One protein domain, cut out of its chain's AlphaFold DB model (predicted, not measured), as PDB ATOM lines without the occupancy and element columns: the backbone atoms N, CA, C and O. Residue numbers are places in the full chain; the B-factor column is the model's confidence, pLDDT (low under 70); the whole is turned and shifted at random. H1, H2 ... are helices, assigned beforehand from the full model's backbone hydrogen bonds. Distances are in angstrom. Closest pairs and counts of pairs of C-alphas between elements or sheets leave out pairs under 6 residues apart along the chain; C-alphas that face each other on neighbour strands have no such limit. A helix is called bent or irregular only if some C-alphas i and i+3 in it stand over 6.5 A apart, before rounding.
ATOM      1  N   ASP A  10     141.267  92.734 121.839       51.91
ATOM      2  CA  ASP A  10     141.065  93.968 122.619       51.91
ATOM      3  C   ASP A  10     142.358  94.406 123.332       51.91
ATOM      4  O   ASP A  10     142.700  95.582 123.342       51.91
ATOM      5  N   PHE A  11     143.166  93.447 123.801       54.22
ATOM      6  CA  PHE A  11     144.462  93.720 124.434       54.22
ATOM      7  C   PHE A  11     145.516  94.271 123.460       54.22
ATOM      8  O   PHE A  11     146.272  95.175 123.800       54.22
ATOM      9  N   ALA A  12     145.576  93.741 122.235       66.56
ATOM     10  CA  ALA A  12     146.487  94.256 121.212       66.56
ATOM     11  C   ALA A  12     146.037  95.641 120.725       66.56
ATOM     12  O   ALA A  12     146.865  96.503 120.450       66.56
ATOM     13  N   PHE A  13     144.727  95.863 120.660       70.25
ATOM     14  CA  PHE A  13     144.139  97.114 120.216       70.25
ATOM     15  C   PHE A  13     144.340  98.253 121.218       70.25
ATOM     16  O   PHE A  13     144.768  99.333 120.817       70.25
ATOM     17  N   ASP A  14     144.110  98.007 122.510       75.75
ATOM     18  CA  ASP A  14     144.370  99.004 123.551       75.75
ATOM     19  C   ASP A  14     145.856  99.371 123.617       75.75
ATOM     20  O   ASP A  14     146.184 100.545 123.761       75.75
ATOM     21  N   HIS A  15     146.763  98.412 123.409       76.50
ATOM     22  CA  HIS A  15     148.195  98.698 123.311       76.50
ATOM     23  C   HIS A  15     148.566  99.539 122.089       76.50
ATOM     24  O   HIS A  15     149.400 100.430 122.202       76.50
ATOM     25  N   VAL A  16     147.968  99.274 120.924       78.38
ATOM     26  CA  VAL A  16     148.201 100.089 119.721       78.38
ATOM     27  C   VAL A  16     147.659 101.501 119.926       78.38
ATOM     28  O   VAL A  16     148.350 102.467 119.615       78.38
ATOM     29  N   ARG A  17     146.458 101.634 120.498       82.75
ATOM     30  CA  ARG A  17     145.872 102.936 120.824       82.75
ATOM     31  C   ARG A  17     146.741 103.707 121.811       82.75
ATOM     32  O   ARG A  17     146.993 104.879 121.573       82.75
ATOM     33  N   ASP A  18     147.181 103.073 122.893       84.06
ATOM     34  CA  ASP A  18     147.996 103.719 123.924       84.06
ATOM     35  C   ASP A  18     149.381 104.116 123.394       84.06
ATOM     36  O   ASP A  18     149.844 105.222 123.670       84.06
ATOM     37  N   ALA A  19     149.994 103.262 122.563       83.50
ATOM     38  CA  ALA A  19     151.252 103.564 121.887       83.50
ATOM     39  C   ALA A  19     151.117 104.775 120.956       83.50
ATOM     40  O   ALA A  19     151.957 105.660 121.011       83.50
ATOM     41  N   ILE A  20     150.053 104.843 120.149       86.31
ATOM     42  CA  ILE A  20     149.797 105.983 119.259       86.31
ATOM     43  C   ILE A  20     149.478 107.248 120.066       86.31
ATOM     44  O   ILE A  20     150.034 108.314 119.813       86.31
ATOM     45  N   PHE A  21     148.599 107.140 121.064       87.50
ATOM     46  CA  PHE A  21     148.144 108.284 121.845       87.50
ATOM     47  C   PHE A  21     149.290 108.949 122.614       87.50
ATOM     48  O   PHE A  21     149.382 110.176 122.628       87.50
ATOM     49  N   ASN A  22     150.170 108.150 123.223       86.44
ATOM     50  CA  ASN A  22     151.331 108.626 123.975       86.44
ATOM     51  C   ASN A  22     152.611 108.701 123.128       86.44
ATOM     52  O   ASN A  22     153.696 108.794 123.698       86.44
ATOM     53  N   GLU A  23     152.515 108.640 121.798       80.75
ATOM     54  CA  GLU A  23     153.696 108.737 120.949       80.75
ATOM     55  C   GLU A  23     154.297 110.148 121.042       80.75
ATOM     56  O   GLU A  23     153.681 111.142 120.646       80.75
ATOM     57  N   GLU A  24     155.511 110.224 121.588       72.69
ATOM     58  CA  GLU A  24     156.283 111.464 121.743       72.69
ATOM     59  C   GLU A  24     157.515 111.506 120.816       72.69
ATOM     60  O   GLU A  24     158.041 112.587 120.552       72.69
ATOM     61  N   ASP A  25     157.920 110.357 120.258       67.56
ATOM     62  CA  ASP A  25     159.054 110.193 119.342       67.56
ATOM     63  C   ASP A  25     158.576 109.656 117.973       67.56
ATOM     64  O   ASP A  25     157.391 109.458 117.752       67.56
ATOM     65  N   ASN A  26     159.447 109.475 116.977       66.44
ATOM     66  CA  ASN A  26     159.030 108.965 115.654       66.44
ATOM     67  C   ASN A  26     159.109 107.423 115.550       66.44
ATOM     68  O   ASN A  26     159.087 106.864 114.453       66.44
ATOM     69  N   ASP A  27     159.245 106.727 116.682       73.25
ATOM     70  CA  ASP A  27     159.621 105.304 116.745       73.25
ATOM     71  C   ASP A  27     158.431 104.364 117.006       73.25
ATOM     72  O   ASP A  27     158.552 103.138 116.903       73.25
ATOM     73  N   GLY A  28     157.262 104.896 117.349       72.94
ATOM     74  CA  GLY A  28     156.082 104.119 117.713       72.94
ATOM     75  C   GLY A  28     155.555 103.275 116.575       72.94
ATOM     76  O   GLY A  28     155.149 102.140 116.803       72.94
ATOM     77  N   MET A  29     155.660 103.756 115.336       75.94
ATOM     78  CA  MET A  29     155.230 102.997 114.165       75.94
ATOM     79  C   MET A  29     156.068 101.722 114.034       75.94
ATOM     80  O   MET A  29     155.541 100.634 113.808       75.94
ATOM     81  N   THR A  30     157.378 101.821 114.272       75.50
ATOM     82  CA  THR A  30     158.282 100.666 114.290       75.50
ATOM     83  C   THR A  30     157.948  99.706 115.432       75.50
ATOM     84  O   THR A  30     157.947  98.492 115.217       75.50
ATOM     85  N   LYS A  31     157.601 100.213 116.622       73.56
ATOM     86  CA  LYS A  31     157.159  99.381 117.757       73.56
ATOM     87  C   LYS A  31     155.845  98.654 117.449       73.56
ATOM     88  O   LYS A  31     155.748  97.455 117.707       73.56
ATOM     89  N   VAL A  32     154.870  99.340 116.854       71.69
ATOM     90  CA  VAL A  32     153.575  98.766 116.463       71.69
ATOM     91  C   VAL A  32     153.773  97.671 115.415       71.69
ATOM     92  O   VAL A  32     153.304  96.552 115.607       71.69
ATOM     93  N   VAL A  33     154.552  97.925 114.360       73.25
ATOM     94  CA  VAL A  33     154.862  96.917 113.329       73.25
ATOM     95  C   VAL A  33     155.612  95.711 113.917       73.25
ATOM     96  O   VAL A  33     155.329  94.567 113.550       73.25
ATOM     97  N   ALA A  34     156.520  95.928 114.875       74.19
ATOM     98  CA  ALA A  34     157.248  94.849 115.542       74.19
ATOM     99  C   ALA A  34     156.341  93.923 116.376       74.19
ATOM    100  O   ALA A  34     156.605  92.721 116.439       74.19
ATOM    101  N   ILE A  35     155.257  94.440 116.973       69.25
ATOM    102  CA  ILE A  35     154.277  93.633 117.725       69.25
ATOM    103  C   ILE A  35     153.594  92.609 116.810       69.25
ATOM    104  O   ILE A  35     153.395  91.461 117.212       69.25
ATOM    105  N   PHE A  36     153.281  92.991 115.571       66.81
ATOM    106  CA  PHE A  36     152.597  92.114 114.622       66.81
ATOM    107  C   PHE A  36     153.530  91.169 113.847       66.81
ATOM    108  O   PHE A  36     153.084  90.124 113.381       66.81
ATOM    109  N   ASN A  37     154.825  91.480 113.743       66.88
ATOM    110  CA  ASN A  37     155.814  90.621 113.077       66.88
ATOM    111  C   ASN A  37     156.326  89.453 113.957       66.88
ATOM    112  O   ASN A  37     157.234  88.722 113.564       66.88
ATOM    113  N   ARG A  38     155.768  89.268 115.163       62.84
ATOM    114  CA  ARG A  38     156.282  88.349 116.195       62.84
ATOM    115  C   ARG A  38     156.339  86.873 115.775       62.84
ATOM    116  O   ARG A  38     157.182  86.147 116.295       62.84
ATOM    117  N   ASP A  39     155.508  86.450 114.824       62.16
ATOM    118  CA  ASP A  39     155.448  85.059 114.348       62.16
ATOM    119  C   ASP A  39     156.111  84.841 112.971       62.16
ATOM    120  O   ASP A  39     156.044  83.744 112.420       62.16
ATOM    121  N   GLY A  40     156.751  85.867 112.389       61.34
ATOM    122  CA  GLY A  40     157.455  85.768 111.097       61.34
ATOM    123  C   GLY A  40     156.556  85.497 109.879       61.34
ATOM    124  O   GLY A  40     157.056  85.282 108.774       61.34
ATOM    125  N   ASP A  41     155.233  85.512 110.058       66.31
ATOM    126  CA  ASP A  41     154.246  85.269 109.009       66.31
ATOM    127  C   ASP A  41     153.983  86.545 108.193       66.31
ATOM    128  O   ASP A  41     153.002  87.269 108.385       66.31
ATOM    129  N   ALA A  42     154.882  86.812 107.242       64.94
ATOM    130  CA  ALA A  42     154.808  87.960 106.341       64.94
ATOM    131  C   ALA A  42     153.533  87.987 105.470       64.94
ATOM    132  O   ALA A  42     153.186  89.036 104.931       64.94
ATOM    133  N   SER A  43     152.802  86.869 105.350       67.25
ATOM    134  CA  SER A  43     151.561  86.811 104.564       67.25
ATOM    135  C   SER A  43     150.423  87.631 105.184       67.25
ATOM    136  O   SER A  43     149.563  88.143 104.469       67.25
ATOM    137  N   LYS A  44     150.453  87.830 106.508       63.81
ATOM    138  CA  LYS A  44     149.506  88.682 107.245       63.81
ATOM    139  C   LYS A  44     149.991  90.122 107.389       63.81
ATOM    140  O   LYS A  44     149.195  90.999 107.715       63.81
ATOM    141  N   LEU A  45     151.272  90.373 107.112       67.12
ATOM    142  CA  LEU A  45     151.906  91.672 107.302       67.12
ATOM    143  C   LEU A  45     151.286  92.752 106.409       67.12
ATOM    144  O   LEU A  45     151.141  93.877 106.861       67.12
ATOM    145  N   SER A  46     150.860  92.422 105.186       69.00
ATOM    146  CA  SER A  46     150.230  93.406 104.289       69.00
ATOM    147  C   SER A  46     148.916  93.956 104.857       69.00
ATOM    148  O   SER A  46     148.733  95.167 104.905       69.00
ATOM    149  N   ASN A  47     148.033  93.078 105.347       70.88
ATOM    150  CA  ASN A  47     146.747  93.484 105.929       70.88
ATOM    151  C   ASN A  47     146.940  94.217 107.265       70.88
ATOM    152  O   ASN A  47     146.198  95.132 107.604       70.88
ATOM    153  N   VAL A  48     147.956  93.814 108.030       74.38
ATOM    154  CA  VAL A  48     148.336  94.487 109.275       74.38
ATOM    155  C   VAL A  48     148.887  95.883 109.002       74.38
ATOM    156  O   VAL A  48     148.537  96.811 109.719       74.38
ATOM    157  N   LEU A  49     149.757  96.045 108.003       79.06
ATOM    158  CA  LEU A  49     150.368  97.332 107.681       79.06
ATOM    159  C   LEU A  49     149.315  98.355 107.265       79.06
ATOM    160  O   LEU A  49     149.410  99.501 107.688       79.06
ATOM    161  N   GLU A  50     148.311  97.942 106.492       81.00
ATOM    162  CA  GLU A  50     147.169  98.791 106.146       81.00
ATOM    163  C   GLU A  50     146.411  99.230 107.407       81.00
ATOM    164  O   GLU A  50     146.282 100.425 107.660       81.00
ATOM    165  N   LEU A  51     146.040  98.283 108.275       81.12
ATOM    166  CA  LEU A  51     145.326  98.584 109.520       81.12
ATOM    167  C   LEU A  51     146.126  99.491 110.471       81.12
ATOM    168  O   LEU A  51     145.574 100.401 111.086       81.12
ATOM    169  N   VAL A  52     147.428  99.240 110.609       81.25
ATOM    170  CA  VAL A  52     148.331 100.052 111.435       81.25
ATOM    171  C   VAL A  52     148.488 101.445 110.840       81.25
ATOM    172  O   VAL A  52     148.478 102.420 111.585       81.25
ATOM    173  N   THR A  53     148.585 101.557 109.516       85.31
ATOM    174  CA  THR A  53     148.662 102.848 108.821       85.31
ATOM    175  C   THR A  53     147.384 103.655 109.016       85.31
ATOM    176  O   THR A  53     147.455 104.855 109.285       85.31
ATOM    177  N   ASP A  54     146.220 103.015 108.941       86.50
ATOM    178  CA  ASP A  54     144.944 103.670 109.217       86.50
ATOM    179  C   ASP A  54     144.868 104.127 110.675       86.50
ATOM    180  O   ASP A  54     144.595 105.298 110.942       86.50
ATOM    181  N   ALA A  55     145.190 103.253 111.632       87.31
ATOM    182  CA  ALA A  55     145.225 103.624 113.045       87.31
ATOM    183  C   ALA A  55     146.168 104.814 113.288       87.31
ATOM    184  O   ALA A  55     145.787 105.775 113.951       87.31
ATOM    185  N   TRP A  56     147.356 104.802 112.682       88.62
ATOM    186  CA  TRP A  56     148.340 105.877 112.801       88.62
ATOM    187  C   TRP A  56     147.826 107.224 112.276       88.62
ATOM    188  O   TRP A  56     148.178 108.267 112.820       88.62
ATOM    189  N   ASN A  57     146.990 107.226 111.234       90.00
ATOM    190  CA  ASN A  57     146.477 108.453 110.616       90.00
ATOM    191  C   ASN A  57     145.176 108.973 111.238       90.00
ATOM    192  O   ASN A  57     144.932 110.180 111.188       90.00
ATOM    193  N   TYR A  58     144.346 108.088 111.795       90.69
ATOM    194  CA  TYR A  58     143.005 108.426 112.281       90.69
ATOM    195  C   TYR A  58     142.870 108.433 113.805       90.69
ATOM    196  O   TYR A  58     141.872 108.942 114.313       90.69
ATOM    197  N   PHE A  59     143.828 107.887 114.559       90.31
ATOM    198  CA  PHE A  59     143.777 107.961 116.019       90.31
ATOM    199  C   PHE A  59     144.301 109.300 116.545       90.31
ATOM    200  O   PHE A  59     145.168 109.922 115.925       90.31
ATOM    201  N   PRO A  60     143.763 109.757 117.689       89.12
ATOM    202  CA  PRO A  60     144.201 110.989 118.318       89.12
ATOM    203  C   PRO A  60     145.581 110.823 118.950       89.12
ATOM    204  O   PRO A  60     145.895 109.780 119.525       89.12
ATOM    205  N   TYR A  61     146.371 111.892 118.899       90.00
ATOM    206  CA  TYR A  61     147.668 111.975 119.564       90.00
ATOM    207  C   TYR A  61     147.599 113.000 120.689       90.00
ATOM    208  O   TYR A  61     147.120 114.124 120.495       90.00
ATOM    209  N   LYS A  62     148.173 112.666 121.843       89.25
ATOM    210  CA  LYS A  62     148.277 113.578 122.987       89.25
ATOM    211  C   LYS A  62     149.050 114.848 122.631       89.25
ATOM    212  O   LYS A  62     148.636 115.949 122.987       89.25
ATOM    213  N   VAL A  63     150.126 114.722 121.847       86.31
ATOM    214  CA  VAL A  63     150.941 115.862 121.379       86.31
ATOM    215  C   VAL A  63     150.174 116.808 120.446       86.31
ATOM    216  O   VAL A  63     150.576 117.953 120.233       86.31
ATOM    217  N   PHE A  64     149.053 116.353 119.883       83.06
ATOM    218  CA  PHE A  64     148.182 117.139 119.014       83.06
ATOM    219  C   PHE A  64     146.919 117.639 119.727       83.06
ATOM    220  O   PHE A  64     146.068 118.239 119.075       83.06
ATOM    221  N   GLY A  65     146.815 117.458 121.048       87.69
ATOM    222  CA  GLY A  65     145.644 117.874 121.819       87.69
ATOM    223  C   GLY A  65     144.413 117.041 121.476       87.69
ATOM    224  O   GLY A  65     143.366 117.600 121.173       87.69
ATOM    225  N   ASP A  66     144.578 115.717 121.474       89.88
ATOM    226  CA  ASP A  66     143.528 114.731 121.199       89.88
ATOM    227  C   ASP A  66     142.969 114.785 119.764       89.88
ATOM    228  O   ASP A  66     141.846 114.356 119.512       89.88
ATOM    229  N   THR A  67     143.766 115.278 118.810       89.69
ATOM    230  CA  THR A  67     143.426 115.288 117.376       89.69
ATOM    231  C   THR A  67     144.321 114.344 116.583       89.69
ATOM    232  O   THR A  67     145.471 114.082 116.954       89.69
ATOM    233  N   SER A  68     143.789 113.803 115.491       92.00
ATOM    234  CA  SER A  68     144.529 112.942 114.569       92.00
ATOM    235  C   SER A  68     145.331 113.748 113.530       92.00
ATOM    236  O   SER A  68     145.024 114.917 113.262       92.00
ATOM    237  N   PRO A  69     146.355 113.145 112.894       90.38
ATOM    238  CA  PRO A  69     147.097 113.767 111.801       90.38
ATOM    239  C   PRO A  69     146.201 114.260 110.660       90.38
ATOM    240  O   PRO A  69     146.409 115.363 110.152       90.38
ATOM    241  N   VAL A  70     145.192 113.469 110.276       92.56
ATOM    242  CA  VAL A  70     144.246 113.835 109.210       92.56
ATOM    243  C   VAL A  70     143.408 115.047 109.614       92.56
ATOM    244  O   VAL A  70     143.247 115.969 108.814       92.56
ATOM    245  N   GLU A  71     142.932 115.098 110.859       90.56
ATOM    246  CA  GLU A  71     142.192 116.256 111.372       90.56
ATOM    247  C   GLU A  71     143.062 117.516 111.406       90.56
ATOM    248  O   GLU A  71     142.620 118.580 110.971       90.56
ATOM    249  N   LYS A  72     144.323 117.404 111.840       88.19
ATOM    250  CA  LYS A  72     145.275 118.524 111.805       88.19
ATOM    251  C   LYS A  72     145.560 119.015 110.390       88.19
ATOM    252  O   LYS A  72     145.647 120.223 110.166       88.19
ATOM    253  N   LEU A  73     145.726 118.097 109.440       89.69
ATOM    254  CA  LEU A  73     145.951 118.447 108.041       89.69
ATOM    255  C   LEU A  73     144.744 119.199 107.470       89.69
ATOM    256  O   LEU A  73     144.922 120.217 106.801       89.69
ATOM    257  N   LEU A  74     143.532 118.730 107.771       90.81
ATOM    258  CA  LEU A  74     142.290 119.364 107.341       90.81
ATOM    259  C   LEU A  74     142.113 120.758 107.964       90.81
ATOM    260  O   LEU A  74     141.776 121.705 107.258       90.81
ATOM    261  N   ASP A  75     142.394 120.911 109.260       88.38
ATOM    262  CA  ASP A  75     142.373 122.210 109.945       88.38
ATOM    263  C   ASP A  75     143.370 123.199 109.317       88.38
ATOM    264  O   ASP A  75     143.021 124.349 109.045       88.38
ATOM    265  N   HIS A  76     144.584 122.746 108.992       87.06
ATOM    266  CA  HIS A  76     145.567 123.572 108.291       87.06
ATOM    267  C   HIS A  76     145.096 123.969 106.884       87.06
ATOM    268  O   HIS A  76     145.267 125.121 106.489       87.06
ATOM    269  N   GLN A  77     144.486 123.061 106.119       86.81
ATOM    270  CA  GLN A  77     143.943 123.383 104.792       86.81
ATOM    271  C   GLN A  77     142.805 124.406 104.871       86.81
ATOM    272  O   GLN A  77     142.808 125.371 104.114       86.81
ATOM    273  N   ASN A  78     141.889 124.248 105.829       85.44
ATOM    274  CA  ASN A  78     140.767 125.167 106.030       85.44
ATOM    275  C   ASN A  78     141.205 126.563 106.493       85.44
ATOM    276  O   ASN A  78     140.535 127.539 106.180       85.44
ATOM    277  N   LYS A  79     142.319 126.675 107.226       79.00
ATOM    278  CA  LYS A  79     142.889 127.964 107.659       79.00
ATOM    279  C   LYS A  79     143.661 128.706 106.563       79.00
ATOM    280  O   LYS A  79     143.917 129.895 106.720       79.00
ATOM    281  N   ASN A  80     144.068 128.010 105.502       68.06
ATOM    282  CA  ASN A  80     144.769 128.591 104.351       68.06
ATOM    283  C   ASN A  80     143.827 128.912 103.168       68.06
ATOM    284  O   ASN A  80     144.314 129.291 102.101       68.06
ATOM    285  N   LEU A  81     142.512 128.744 103.351       54.00
ATOM    286  CA  LEU A  81     141.436 129.133 102.429       54.00
ATOM    287  C   LEU A  81     140.806 130.459 102.871       54.00
ATOM    288  O   LEU A  81     140.445 131.248 101.969       54.00
TER     289      LEU A  81
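This is residues 10 to 81 of the 81 residues of an uncharacterized protein of Candidatus Harrisonbacteria bacterium RIFCSPLOWO2_01_FULL_40_28 (UniProt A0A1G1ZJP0). H1, H2 and H3 run back and forth as two successive helical hairpins sharing H2, and H4 runs on beyond the end of H3 as an arm whose residues 73 to 81 stick out. At the opposite end, residues 38 to 43, around the turn from H2 to H3, also stick out. The printed part has 72 residues, with four named helices in the order H1, H2, H3, H4 and no named strand, an all-helix class. It is only just loose, close to compact, with a radius of gyration of the C-alphas of 13.8 A, and spans 47 by 22 by 21 A.

H1, residues 10 to 21, begins at C-alpha 10 (141.065, 93.968, 122.619) and is 16.0 A long. H2, residues 28 to 39, is 19.4 A long and irregular: C-alphas 36 and 39 are 7.6 A apart. H3, residues 42 to 58, is 24.4 A long, with a kink of 26 degrees near residue 49; it is only just irregular, C-alphas 43 and 46 being 6.7 A apart. H4, residues 69 to 79, is 15.4 A long and ends at C-alpha 79 (142.889, 127.964, 107.659).

H1 touches H2 with residues 16 to 20 alone, in a hairpin at a shallow tilt of 25 degrees, opposite ways; the closest C-alphas, of Ala 19 and Gly 28, are 6.4 A apart. H2 and H3 touch, a hairpin at a shallow tilt of 25 degrees, opposite ways, with the closest C-alphas, of Asn 37 and Leu 45, at 7.1 A. H1 and H3 are close but not clearly touching, the C-alphas of Ile 20 and Trp 56 being closest at 6.6 A. H3 touches H4 with residues 57 to 58 alone, the closest C-alphas, of Asn 57 and Pro 69, being 5.5 A apart; their tilt of 38 degrees is only just steep. H4 is apart from H1 and H2. Every O i to N i+4 pair is within hydrogen-bond range in H1 and H4, against 5 of 8 in H2 and 11 of 13 in H3.

The C-alphas of Asp 39 and Leu 81, the two farthest apart, are 47.8 A apart. The printed part has no cut, and no link is long. The mean pLDDT of the printed part is 78.1, and residues 10 to 12, 25 to 26, 35 to 46 and 80 to 81 are under 70.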